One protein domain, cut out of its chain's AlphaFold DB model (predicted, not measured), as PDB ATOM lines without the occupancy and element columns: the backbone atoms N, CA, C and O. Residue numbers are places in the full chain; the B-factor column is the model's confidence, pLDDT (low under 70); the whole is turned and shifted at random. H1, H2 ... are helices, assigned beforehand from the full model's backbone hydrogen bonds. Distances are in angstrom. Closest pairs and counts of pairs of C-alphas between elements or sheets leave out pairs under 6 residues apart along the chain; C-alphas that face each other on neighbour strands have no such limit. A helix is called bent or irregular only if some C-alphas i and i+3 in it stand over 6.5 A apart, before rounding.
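This is residues 3 to 46, 81 to 102 and 371 to 384 of the 385 residues of the protein "Recombinase" of Blautia obeum (UniProt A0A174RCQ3). Five helices make an open arrangement with few contacts: H1 and H2 meet as an L, and the short H3 lies by the first turn of H4, the longest helix. H5 is separate, touching no helix, on the far side of the middle from H4. The long link of residues 18 to 30 loops out from the end of H1 and comes back to the start of H2. The 80 printed residues hold H1, H2, H3, H4 and H5 in chain order and no named strand, and the class is all helix, with 50 residues in helices. The whole is only just compact, close to loose, with a radius of gyration of the C-alphas of 13.5 A and spans of 36 by 26 by 25 A.

H1, residues 8 to 17, begins at C-alpha 8 (4.175, -35.679, -37.220) and is 14.3 A long. H2, residues 31 to 38, is 10.5 A long, and H3, residues 41 to 44, 5.6 A. H4, residues 84 to 99, is 24.1 A long and only just irregular: C-alphas 95 and 98 are 6.9 A apart. H5, residues 371 to 382, is 16.4 A long and ends at C-alpha 382 (21.311, -53.013, -39.667).

H1 and H2 touch, about perpendicular at 76 degrees; their closest C-alphas, of Gln 9 and Ser 31, are 4.6 A apart. H2 and H4 only just touch, with 3 pairs of C-alphas within 8 A, the closest those of Leu 38 and Val 90 at 7.2 A; of H4, residues 87 to 91 alone take part. They run opposite ways at a shallow tilt of 34 degrees, only just short of steep. H3 touches residues 84 to 87 of H4 alone, the closest C-alphas being those of Cys 44 and Arg 84, 5.2 A apart. H5 is apart from H1, H2, H3 and H4. Every O i to N i+4 pair is within hydrogen-bond range in H1, H2 and H5, and 10 of 12 are in H4; H3 is too short for such a pair.

The C-alphas farthest apart, of Tyr 99 and Asp 383, are 39.0 A apart. Residues 47 to 80 are not printed, with 10.5 A between C-alphas 46 and 81, nor are residues 103 to 370, with 20.2 A between C-alphas 102 and 371. The link from H1 to H2 is long and that from H2 to H3 tight. The model's pLDDT is under 70 at residues 102, 383 and 384.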
ATOM      1  N   LEU A   3      10.684 -33.703 -30.609       89.12
ATOM      2  CA  LEU A   3      11.422 -32.679 -29.844       89.12
ATOM      3  C   LEU A   3      12.579 -32.032 -30.631       89.12
ATOM      4  O   LEU A   3      12.979 -30.918 -30.318       89.12
ATOM      5  N   ASN A   4      13.088 -32.694 -31.675       87.31
ATOM      6  CA  ASN A   4      14.118 -32.148 -32.562       87.31
ATOM      7  C   ASN A   4      13.531 -31.282 -33.702       87.31
ATOM      8  O   ASN A   4      14.257 -30.895 -34.613       87.31
ATOM      9  N   GLY A   5      12.223 -30.999 -33.684       86.56
ATOM     10  CA  GLY A   5      11.547 -30.130 -34.653       86.56
ATOM     11  C   GLY A   5      10.908 -30.846 -35.848       86.56
ATOM     12  O   GLY A   5      10.363 -30.183 -36.731       86.56
ATOM     13  N   SER A   6      10.934 -32.182 -35.900       88.88
ATOM     14  CA  SER A   6      10.244 -32.944 -36.951       88.88
ATOM     15  C   SER A   6       8.724 -32.883 -36.771       88.88
ATOM     16  O   SER A   6       8.210 -33.126 -35.678       88.88
ATOM     17  N   SER A   7       7.983 -32.621 -37.849       90.81
ATOM     18  CA  SER A   7       6.519 -32.691 -37.836       90.81
ATOM     19  C   SER A   7       6.025 -34.137 -37.718       90.81
ATOM     20  O   SER A   7       6.739 -35.083 -38.047       90.81
ATOM     21  N   THR A   8       4.777 -34.333 -37.287       93.50
ATOM     22  CA  THR A   8       4.175 -35.679 -37.220       93.50
ATOM     23  C   THR A   8       4.108 -36.362 -38.584       93.50
ATOM     24  O   THR A   8       4.199 -37.583 -38.639       93.50
ATOM     25  N   GLN A   9       3.983 -35.587 -39.667       93.69
ATOM     26  CA  GLN A   9       4.032 -36.111 -41.030       93.69
ATOM     27  C   GLN A   9       5.442 -36.571 -41.391       93.69
ATOM     28  O   GLN A   9       5.611 -37.716 -41.773       93.69
ATOM     29  N   GLN A  10       6.457 -35.737 -41.146       93.81
ATOM     30  CA  GLN A  10       7.852 -36.107 -41.407       93.81
ATOM     31  C   GLN A  10       8.265 -37.365 -40.637       93.81
ATOM     32  O   GLN A  10       8.947 -38.220 -41.181       93.81
ATOM     33  N   ILE A  11       7.824 -37.502 -39.383       94.25
ATOM     34  CA  ILE A  11       8.085 -38.703 -38.583       94.25
ATOM     35  C   ILE A  11       7.404 -39.931 -39.199       94.25
ATOM     36  O   ILE A  11       8.014 -40.992 -39.256       94.25
ATOM     37  N   ALA A  12       6.155 -39.800 -39.652       95.44
ATOM     38  CA  ALA A  12       5.437 -40.894 -40.302       95.44
ATOM     39  C   ALA A  12       6.117 -41.321 -41.614       95.44
ATOM     40  O   ALA A  12       6.312 -42.515 -41.839       95.44
ATOM     41  N   ASP A  13       6.530 -40.355 -42.433       95.50
ATOM     42  CA  ASP A  13       7.230 -40.607 -43.693       95.50
ATOM     43  C   ASP A  13       8.563 -41.321 -43.424       95.50
ATOM     44  O   ASP A  13       8.814 -42.375 -44.000       95.50
ATOM     45  N   SER A  14       9.361 -40.836 -42.462       93.69
ATOM     46  CA  SER A  14      10.625 -41.478 -42.074       93.69
ATOM     47  C   SER A  14      10.440 -42.904 -41.551       93.69
ATOM     48  O   SER A  14      11.222 -43.780 -41.899       93.69
ATOM     49  N   LEU A  15       9.420 -43.173 -40.729       92.75
ATOM     50  CA  LEU A  15       9.160 -44.533 -40.235       92.75
ATOM     51  C   LEU A  15       8.699 -45.481 -41.351       92.75
ATOM     52  O   LEU A  15       9.049 -46.658 -41.330       92.75
ATOM     53  N   THR A  16       7.939 -44.969 -42.320       93.88
ATOM     54  CA  THR A  16       7.496 -45.729 -43.499       93.88
ATOM     55  C   THR A  16       8.678 -46.055 -44.412       93.88
ATOM     56  O   THR A  16       8.828 -47.192 -44.843       93.88
ATOM     57  N   GLU A  17       9.559 -45.082 -44.661       93.12
ATOM     58  CA  GLU A  17      10.766 -45.253 -45.479       93.12
ATOM     59  C   GLU A  17      11.768 -46.233 -44.848       93.12
ATOM     60  O   GLU A  17      12.426 -46.994 -45.552       93.12
ATOM     61  N   LEU A  18      11.837 -46.274 -43.514       90.56
ATOM     62  CA  LEU A  18      12.640 -47.241 -42.761       90.56
ATOM     63  C   LEU A  18      12.011 -48.648 -42.685       90.56
ATOM     64  O   LEU A  18      12.549 -49.507 -41.994       90.56
ATOM     65  N   GLY A  19      10.863 -48.895 -43.328       89.56
ATOM     66  CA  GLY A  19      10.204 -50.208 -43.328       89.56
ATOM     67  C   GLY A  19       9.626 -50.635 -41.972       89.56
ATOM     68  O   GLY A  19       9.313 -51.810 -41.770       89.56
ATOM     69  N   CYS A  20       9.469 -49.707 -41.021       89.31
ATOM     70  CA  CYS A  20       8.935 -50.016 -39.698       89.31
ATOM     71  C   CYS A  20       7.444 -50.352 -39.799       89.31
ATOM     72  O   CYS A  20       6.646 -49.517 -40.222       89.31
ATOM     73  N   LYS A  21       7.022 -51.530 -39.334       91.44
ATOM     74  CA  LYS A  21       5.602 -51.904 -39.355       91.44
ATOM     75  C   LYS A  21       4.830 -51.317 -38.180       91.44
ATOM     76  O   LYS A  21       5.313 -51.221 -37.054       91.44
ATOM     77  N   THR A  22       3.580 -50.943 -38.431       90.69
ATOM     78  CA  THR A  22       2.664 -50.506 -37.368       90.69
ATOM     79  C   THR A  22       2.225 -51.686 -36.491       90.69
ATOM     80  O   THR A  22       2.302 -52.843 -36.896       90.69
ATOM     81  N   LYS A  23       1.629 -51.414 -35.318       88.44
ATOM     82  CA  LYS A  23       1.042 -52.455 -34.442       88.44
ATOM     83  C   LYS A  23       0.053 -53.391 -35.162       88.44
ATOM     84  O   LYS A  23      -0.107 -54.537 -34.762       88.44
ATOM     85  N   LYS A  24      -0.647 -52.895 -36.189       89.50
ATOM     86  CA  LYS A  24      -1.605 -53.673 -36.994       89.50
ATOM     87  C   LYS A  24      -0.960 -54.352 -38.209       89.50
ATOM     88  O   LYS A  24      -1.686 -54.836 -39.064       89.50
ATOM     89  N   ASN A  25       0.370 -54.370 -38.281       89.75
ATOM     90  CA  ASN A  25       1.148 -54.926 -39.385       89.75
ATOM     91  C   ASN A  25       0.948 -54.204 -40.734       89.75
ATOM     92  O   ASN A  25       1.175 -54.796 -41.782       89.75
ATOM     93  N   ASN A  26       0.528 -52.933 -40.714       91.25
ATOM     94  CA  ASN A  26       0.522 -52.089 -41.915       91.25
ATOM     95  C   ASN A  26       1.916 -51.515 -42.172       91.25
ATOM     96  O   ASN A  26       2.594 -51.142 -41.208       91.25
ATOM     97  N   ASP A  27       2.251 -51.341 -43.449       91.62
ATOM     98  CA  ASP A  27       3.543 -50.808 -43.898       91.62
ATOM     99  C   ASP A  27       3.594 -49.269 -43.917       91.62
ATOM    100  O   ASP A  27       4.669 -48.685 -43.853       91.62
ATOM    101  N   VAL A  28       2.438 -48.591 -43.961       93.88
ATOM    102  CA  VAL A  28       2.358 -47.121 -44.038       93.88
ATOM    103  C   VAL A  28       1.977 -46.510 -42.691       93.88
ATOM    104  O   VAL A  28       0.938 -46.842 -42.105       93.88
ATOM    105  N   TRP A  29       2.780 -45.553 -42.223       95.38
ATOM    106  CA  TRP A  29       2.465 -44.735 -41.056       95.38
ATOM    107  C   TRP A  29       1.641 -43.507 -41.434       95.38
ATOM    108  O   TRP A  29       1.892 -42.838 -42.430       95.38
ATOM    109  N   SER A  30       0.669 -43.161 -40.585       95.25
ATOM    110  CA  SER A  30      -0.093 -41.918 -40.720       95.25
ATOM    111  C   SER A  30       0.327 -40.900 -39.662       95.25
ATOM    112  O   SER A  30       0.574 -41.258 -38.506       95.25
ATOM    113  N   SER A  31       0.319 -39.612 -40.013       95.38
ATOM    114  CA  SER A  31       0.582 -38.520 -39.064       95.38
ATOM    115  C   SER A  31      -0.392 -38.506 -37.882       95.38
ATOM    116  O   SER A  31      -0.004 -38.162 -36.765       95.38
ATOM    117  N   SER A  32      -1.640 -38.938 -38.099       94.75
ATOM    118  CA  SER A  32      -2.648 -39.071 -37.043       94.75
ATOM    119  C   SER A  32      -2.280 -40.148 -36.016       94.75
ATOM    120  O   SER A  32      -2.447 -39.932 -34.815       94.75
ATOM    121  N   THR A  33      -1.704 -41.268 -36.468       94.94
ATOM    122  CA  THR A  33      -1.211 -42.342 -35.597       94.94
ATOM    123  C   THR A  33      -0.049 -41.843 -34.743       94.94
ATOM    124  O   THR A  33      -0.049 -42.044 -33.531       94.94
ATOM    125  N   ILE A  34       0.908 -41.131 -35.351       95.81
ATOM    126  CA  ILE A  34       2.036 -40.532 -34.625       95.81
ATOM    127  C   ILE A  34       1.539 -39.543 -33.571       95.81
ATOM    128  O   ILE A  34       1.983 -39.590 -32.427       95.81
ATOM    129  N   LEU A  35       0.575 -38.686 -33.915       95.25
ATOM    130  CA  LEU A  35      -0.005 -37.740 -32.964       95.25
ATOM    131  C   LEU A  35      -0.653 -38.450 -31.765       95.25
ATOM    132  O   LEU A  35      -0.438 -38.039 -30.628       95.25
ATOM    133  N   GLN A  36      -1.408 -39.528 -32.000       94.19
ATOM    134  CA  GLN A  36      -2.022 -40.319 -30.927       94.19
ATOM    135  C   GLN A  36      -0.980 -40.945 -29.993       94.19
ATOM    136  O   GLN A  36      -1.197 -40.970 -28.783       94.19
ATOM    137  N   ILE A  37       0.144 -41.416 -30.541       95.50
ATOM    138  CA  ILE A  37       1.264 -41.942 -29.751       95.50
ATOM    139  C   ILE A  37       1.865 -40.822 -28.899       95.50
ATOM    140  O   ILE A  37       1.958 -40.962 -27.685       95.50
ATOM    141  N   LEU A  38       2.191 -39.677 -29.502       95.88
ATOM    142  CA  LEU A  38       2.787 -38.548 -28.783       95.88
ATOM    143  C   LEU A  38       1.877 -37.991 -27.674       95.88
ATOM    144  O   LEU A  38       2.378 -37.480 -26.680       95.88
ATOM    145  N   GLN A  39       0.552 -38.070 -27.824       95.38
ATOM    146  CA  GLN A  39      -0.427 -37.579 -26.841       95.38
ATOM    147  C   GLN A  39      -0.774 -38.585 -25.736       95.38
ATOM    148  O   GLN A  39      -1.489 -38.237 -24.795       95.38
ATOM    149  N   ASN A  40      -0.318 -39.831 -25.841       95.25
ATOM    150  CA  ASN A  40      -0.694 -40.875 -24.903       95.25
ATOM    151  C   ASN A  40       0.032 -40.696 -23.564       95.25
ATOM    152  O   ASN A  40       1.235 -40.926 -23.446       95.25
ATOM    153  N   GLU A  41      -0.731 -40.337 -22.532       95.12
ATOM    154  CA  GLU A  41      -0.224 -40.055 -21.188       95.12
ATOM    155  C   GLU A  41       0.459 -41.259 -20.535       95.12
ATOM    156  O   GLU A  41       1.274 -41.092 -19.630       95.12
ATOM    157  N   ARG A  42       0.179 -42.470 -21.026       95.56
ATOM    158  CA  ARG A  42       0.811 -43.689 -20.522       95.56
ATOM    159  C   ARG A  42       2.319 -43.678 -20.714       95.56
ATOM    160  O   ARG A  42       3.032 -44.200 -19.872       95.56
ATOM    161  N   HIS A  43       2.824 -43.012 -21.749       95.94
ATOM    162  CA  HIS A  43       4.267 -42.933 -21.963       95.94
ATOM    163  C   HIS A  43       5.000 -42.172 -20.846       95.94
ATOM    164  O   HIS A  43       6.172 -42.450 -20.626       95.94
ATOM    165  N   CYS A  44       4.319 -41.296 -20.095       95.75
ATOM    166  CA  CYS A  44       4.883 -40.625 -18.916       95.75
ATOM    167  C   CYS A  44       4.498 -41.292 -17.577       95.75
ATOM    168  O   CYS A  44       4.626 -40.671 -16.523       95.75
ATOM    169  N   GLY A  45       3.986 -42.529 -17.616       95.31
ATOM    170  CA  GLY A  45       3.593 -43.307 -16.436       95.31
ATOM    171  C   GLY A  45       2.173 -43.033 -15.925       95.31
ATOM    172  O   GLY A  45       1.715 -43.694 -14.994       95.31
ATOM    173  N   ASP A  46       1.430 -42.107 -16.533       96.00
ATOM    174  CA  ASP A  46       0.085 -41.726 -16.088       96.00
ATOM    175  C   ASP A  46      -1.012 -42.622 -16.688       96.00
ATOM    176  O   ASP A  46      -0.851 -43.253 -17.731       96.00
ATOM    177  N   ILE A  81       7.930 -44.628 -19.960       94.81
ATOM    178  CA  ILE A  81       8.774 -44.887 -21.138       94.81
ATOM    179  C   ILE A  81       9.619 -43.649 -21.471       94.81
ATOM    180  O   ILE A  81      10.737 -43.767 -21.959       94.81
ATOM    181  N   ILE A  82       9.075 -42.453 -21.228       94.44
ATOM    182  CA  ILE A  82       9.760 -41.172 -21.416       94.44
ATOM    183  C   ILE A  82       9.662 -40.326 -20.152       94.44
ATOM    184  O   ILE A  82       8.716 -40.465 -19.371       94.44
ATOM    185  N   SER A  83      10.610 -39.404 -19.981       94.50
ATOM    186  CA  SER A  83      10.569 -38.453 -18.875       94.50
ATOM    187  C   SER A  83       9.274 -37.631 -18.908       94.50
ATOM    188  O   SER A  83       8.698 -37.335 -19.966       94.50
ATOM    189  N   ARG A  84       8.786 -37.256 -17.722       93.31
ATOM    190  CA  ARG A  84       7.579 -36.430 -17.605       93.31
ATOM    191  C   ARG A  84       7.767 -35.072 -18.280       93.31
ATOM    192  O   ARG A  84       6.838 -34.586 -18.926       93.31
ATOM    193  N   ASP A  85       8.961 -34.507 -18.173       92.88
ATOM    194  CA  ASP A  85       9.295 -33.201 -18.728       92.88
ATOM    195  C   ASP A  85       9.303 -33.224 -20.256       92.88
ATOM    196  O   ASP A  85       8.687 -32.353 -20.875       92.88
ATOM    197  N   ASP A  86       9.868 -34.269 -20.872       92.88
ATOM    198  CA  ASP A  86       9.795 -34.473 -22.323       92.88
ATOM    199  C   ASP A  86       8.346 -34.621 -22.794       92.88
ATOM    200  O   ASP A  86       7.946 -34.017 -23.794       92.88
ATOM    201  N   PHE A  87       7.520 -35.378 -22.061       94.50
ATOM    202  CA  PHE A  87       6.104 -35.515 -22.397       94.50
ATOM    203  C   PHE A  87       5.379 -34.163 -22.353       94.50
ATOM    204  O   PHE A  87       4.668 -33.812 -23.300       94.50
ATOM    205  N   ILE A  88       5.568 -33.383 -21.283       92.50
ATOM    206  CA  ILE A  88       4.959 -32.054 -21.130       92.50
ATOM    207  C   ILE A  88       5.447 -31.111 -22.236       92.50
ATOM    208  O   ILE A  88       4.633 -30.391 -22.824       92.50
ATOM    209  N   ALA A  89       6.740 -31.131 -22.556       91.44
ATOM    210  CA  ALA A  89       7.324 -30.338 -23.630       91.44
ATOM    211  C   ALA A  89       6.674 -30.644 -24.982       91.44
ATOM    212  O   ALA A  89       6.222 -29.731 -25.676       91.44
ATOM    213  N   VAL A  90       6.527 -31.930 -25.317       92.44
ATOM    214  CA  VAL A  90       5.837 -32.369 -26.535       92.44
ATOM    215  C   VAL A  90       4.381 -31.894 -26.549       92.44
ATOM    216  O   VAL A  90       3.938 -31.359 -27.565       92.44
ATOM    217  N   GLN A  91       3.641 -31.999 -25.438       93.56
ATOM    218  CA  GLN A  91       2.254 -31.509 -25.384       93.56
ATOM    219  C   GLN A  91       2.160 -29.989 -25.594       93.56
ATOM    220  O   GLN A  91       1.267 -29.512 -26.310       93.56
ATOM    221  N   LYS A  92       3.083 -29.218 -25.002       90.88
ATOM    222  CA  LYS A  92       3.176 -27.762 -25.197       90.88
ATOM    223  C   LYS A  92       3.451 -27.427 -26.673       90.88
ATOM    224  O   LYS A  92       2.779 -26.560 -27.233       90.88
ATOM    225  N   LEU A  93       4.369 -28.146 -27.325       90.88
ATOM    226  CA  LEU A  93       4.683 -27.974 -28.749       90.88
ATOM    227  C   LEU A  93       3.496 -28.330 -29.658       90.88
ATOM    228  O   LEU A  93       3.137 -27.528 -30.520       90.88
ATOM    229  N   ILE A  94       2.822 -29.461 -29.421       91.25
ATOM    230  CA  ILE A  94       1.628 -29.877 -30.182       91.25
ATOM    231  C   ILE A  94       0.536 -28.806 -30.104       91.25
ATOM    232  O   ILE A  94      -0.056 -28.437 -31.119       91.25
ATOM    233  N   THR A  95       0.286 -28.266 -28.909       88.81
ATOM    234  CA  THR A  95      -0.740 -27.233 -28.701       88.81
ATOM    235  C   THR A  95      -0.411 -25.937 -29.451       88.81
ATOM    236  O   THR A  95      -1.319 -25.267 -29.953       88.81
ATOM    237  N   ASN A  96       0.878 -25.597 -29.572       89.62
ATOM    238  CA  ASN A  96       1.344 -24.403 -30.280       89.62
ATOM    239  C   ASN A  96       1.611 -24.598 -31.777       89.62
ATOM    240  O   ASN A  96       1.741 -23.602 -32.489       89.62
ATOM    241  N   ALA A  97       1.605 -25.831 -32.287       86.81
ATOM    242  CA  ALA A  97       1.839 -26.119 -33.703       86.81
ATOM    243  C   ALA A  97       0.885 -25.345 -34.637       86.81
ATOM    244  O   ALA A  97       1.280 -24.926 -35.725       86.81
ATOM    245  N   LYS A  98      -0.348 -25.058 -34.186       86.31
ATOM    246  CA  LYS A  98      -1.342 -24.256 -34.928       86.31
ATOM    247  C   LYS A  98      -0.912 -22.811 -35.221       86.31
ATOM    248  O   LYS A  98      -1.481 -22.182 -36.107       86.31
ATOM    249  N   TYR A  99       0.077 -22.284 -34.500       85.44
ATOM    250  CA  TYR A  99       0.617 -20.934 -34.700       85.44
ATOM    251  C   TYR A  99       1.885 -20.916 -35.565       85.44
ATOM    252  O   TYR A  99       2.491 -19.862 -35.757       85.44
ATOM    253  N   GLY A 100       2.297 -22.069 -36.103       77.81
ATOM    254  CA  GLY A 100       3.458 -22.174 -36.983       77.81
ATOM    255  C   GLY A 100       4.800 -22.028 -36.265       77.81
ATOM    256  O   GLY A 100       5.789 -21.663 -36.910       77.81
ATOM    257  N   ASN A 101       4.850 -22.282 -34.951       74.88
ATOM    258  CA  ASN A 101       6.123 -22.459 -34.264       74.88
ATOM    259  C   ASN A 101       6.719 -23.826 -34.638       74.88
ATOM    260  O   ASN A 101       6.044 -24.847 -34.519       74.88
ATOM    261  N   LYS A 102       7.965 -23.825 -35.113       68.12
ATOM    262  CA  LYS A 102       8.741 -25.031 -35.450       68.12
ATOM    263  C   LYS A 102       9.947 -25.217 -34.528       68.12
ATOM    264  O   LYS A 102      10.683 -26.187 -34.672       68.12
ATOM    265  N   GLN A 371      21.859 -37.847 -31.245       92.62
ATOM    266  CA  GLN A 371      22.623 -39.094 -31.162       92.62
ATOM    267  C   GLN A 371      21.703 -40.311 -31.027       92.62
ATOM    268  O   GLN A 371      21.825 -41.249 -31.808       92.62
ATOM    269  N   ASN A 372      20.706 -40.255 -30.141       91.69
ATOM    270  CA  ASN A 372      19.735 -41.337 -29.974       91.69
ATOM    271  C   ASN A 372      18.962 -41.619 -31.270       91.69
ATOM    272  O   ASN A 372      18.766 -42.774 -31.631       91.69
ATOM    273  N   ILE A 373      18.555 -40.575 -32.005       90.44
ATOM    274  CA  ILE A 373      17.893 -40.741 -33.307       90.44
ATOM    275  C   ILE A 373      18.824 -41.437 -34.305       90.44
ATOM    276  O   ILE A 373      18.374 -42.338 -35.006       90.44
ATOM    277  N   LYS A 374      20.097 -41.031 -34.383       91.44
ATOM    278  CA  LYS A 374      21.070 -41.658 -35.288       91.44
ATOM    279  C   LYS A 374      21.276 -43.133 -34.952       91.44
ATOM    280  O   LYS A 374      21.209 -43.948 -35.861       91.44
ATOM    281  N   ASN A 375      21.461 -43.461 -33.674       91.88
ATOM    282  CA  ASN A 375      21.667 -44.837 -33.222       91.88
ATOM    283  C   ASN A 375      20.475 -45.727 -33.593       91.88
ATOM    284  O   ASN A 375      20.664 -46.738 -34.260       91.88
ATOM    285  N   ILE A 376      19.249 -45.283 -33.288       89.94
ATOM    286  CA  ILE A 376      18.019 -46.014 -33.629       89.94
ATOM    287  C   ILE A 376      17.885 -46.214 -35.146       89.94
ATOM    288  O   ILE A 376      17.516 -47.290 -35.601       89.94
ATOM    289  N   ILE A 377      18.182 -45.190 -35.956       89.38
ATOM    290  CA  ILE A 377      18.118 -45.315 -37.422       89.38
ATOM    291  C   ILE A 377      19.144 -46.336 -37.930       89.38
ATOM    292  O   ILE A 377      18.840 -47.090 -38.852       89.38
ATOM    293  N   THR A 378      20.350 -46.354 -37.359       90.50
ATOM    294  CA  THR A 378      21.394 -47.318 -37.725       90.50
ATOM    295  C   THR A 378      21.003 -48.741 -37.336       90.50
ATOM    296  O   THR A 378      21.150 -49.631 -38.164       90.50
ATOM    297  N   GLU A 379      20.461 -48.952 -36.134       89.75
ATOM    298  CA  GLU A 379      19.962 -50.258 -35.674       89.75
ATOM    299  C   GLU A 379      18.877 -50.800 -36.611       89.75
ATOM    300  O   GLU A 379      19.012 -51.898 -37.142       89.75
ATOM    301  N   ILE A 380      17.866 -49.983 -36.928       86.44
ATOM    302  CA  ILE A 380      16.771 -50.384 -37.825       86.44
ATOM    303  C   ILE A 380      17.296 -50.792 -39.209       86.44
ATOM    304  O   ILE A 380      16.815 -51.766 -39.783       86.44
ATOM    305  N   LYS A 381      18.282 -50.060 -39.746       83.69
ATOM    306  CA  LYS A 381      18.896 -50.362 -41.050       83.69
ATOM    307  C   LYS A 381      19.816 -51.583 -41.014       83.69
ATOM    308  O   LYS A 381      19.951 -52.250 -42.035       83.69
ATOM    309  N   GLY A 382      20.465 -51.840 -39.879       73.56
ATOM    310  CA  GLY A 382      21.311 -53.013 -39.667       73.56
ATOM    311  C   GLY A 382      20.502 -54.308 -39.619       73.56
ATOM    312  O   GLY A 382      20.928 -55.296 -40.199       73.56
ATOM    313  N   ASP A 383      19.305 -54.271 -39.031       59.38
ATOM    314  CA  ASP A 383      18.389 -55.419 -38.953       59.38
ATOM    315  C   ASP A 383      17.674 -55.740 -40.285       59.38
ATOM    316  O   ASP A 383      16.962 -56.740 -40.384       59.38
ATOM    317  N   THR A 384      17.811 -54.886 -41.311       55.28
ATOM    318  CA  THR A 384      17.200 -55.087 -42.642       55.28
ATOM    319  C   THR A 384      18.148 -55.693 -43.689       55.28
ATOM    320  O   THR A 384      17.721 -55.880 -44.832       55.28
TER     321      THR A 384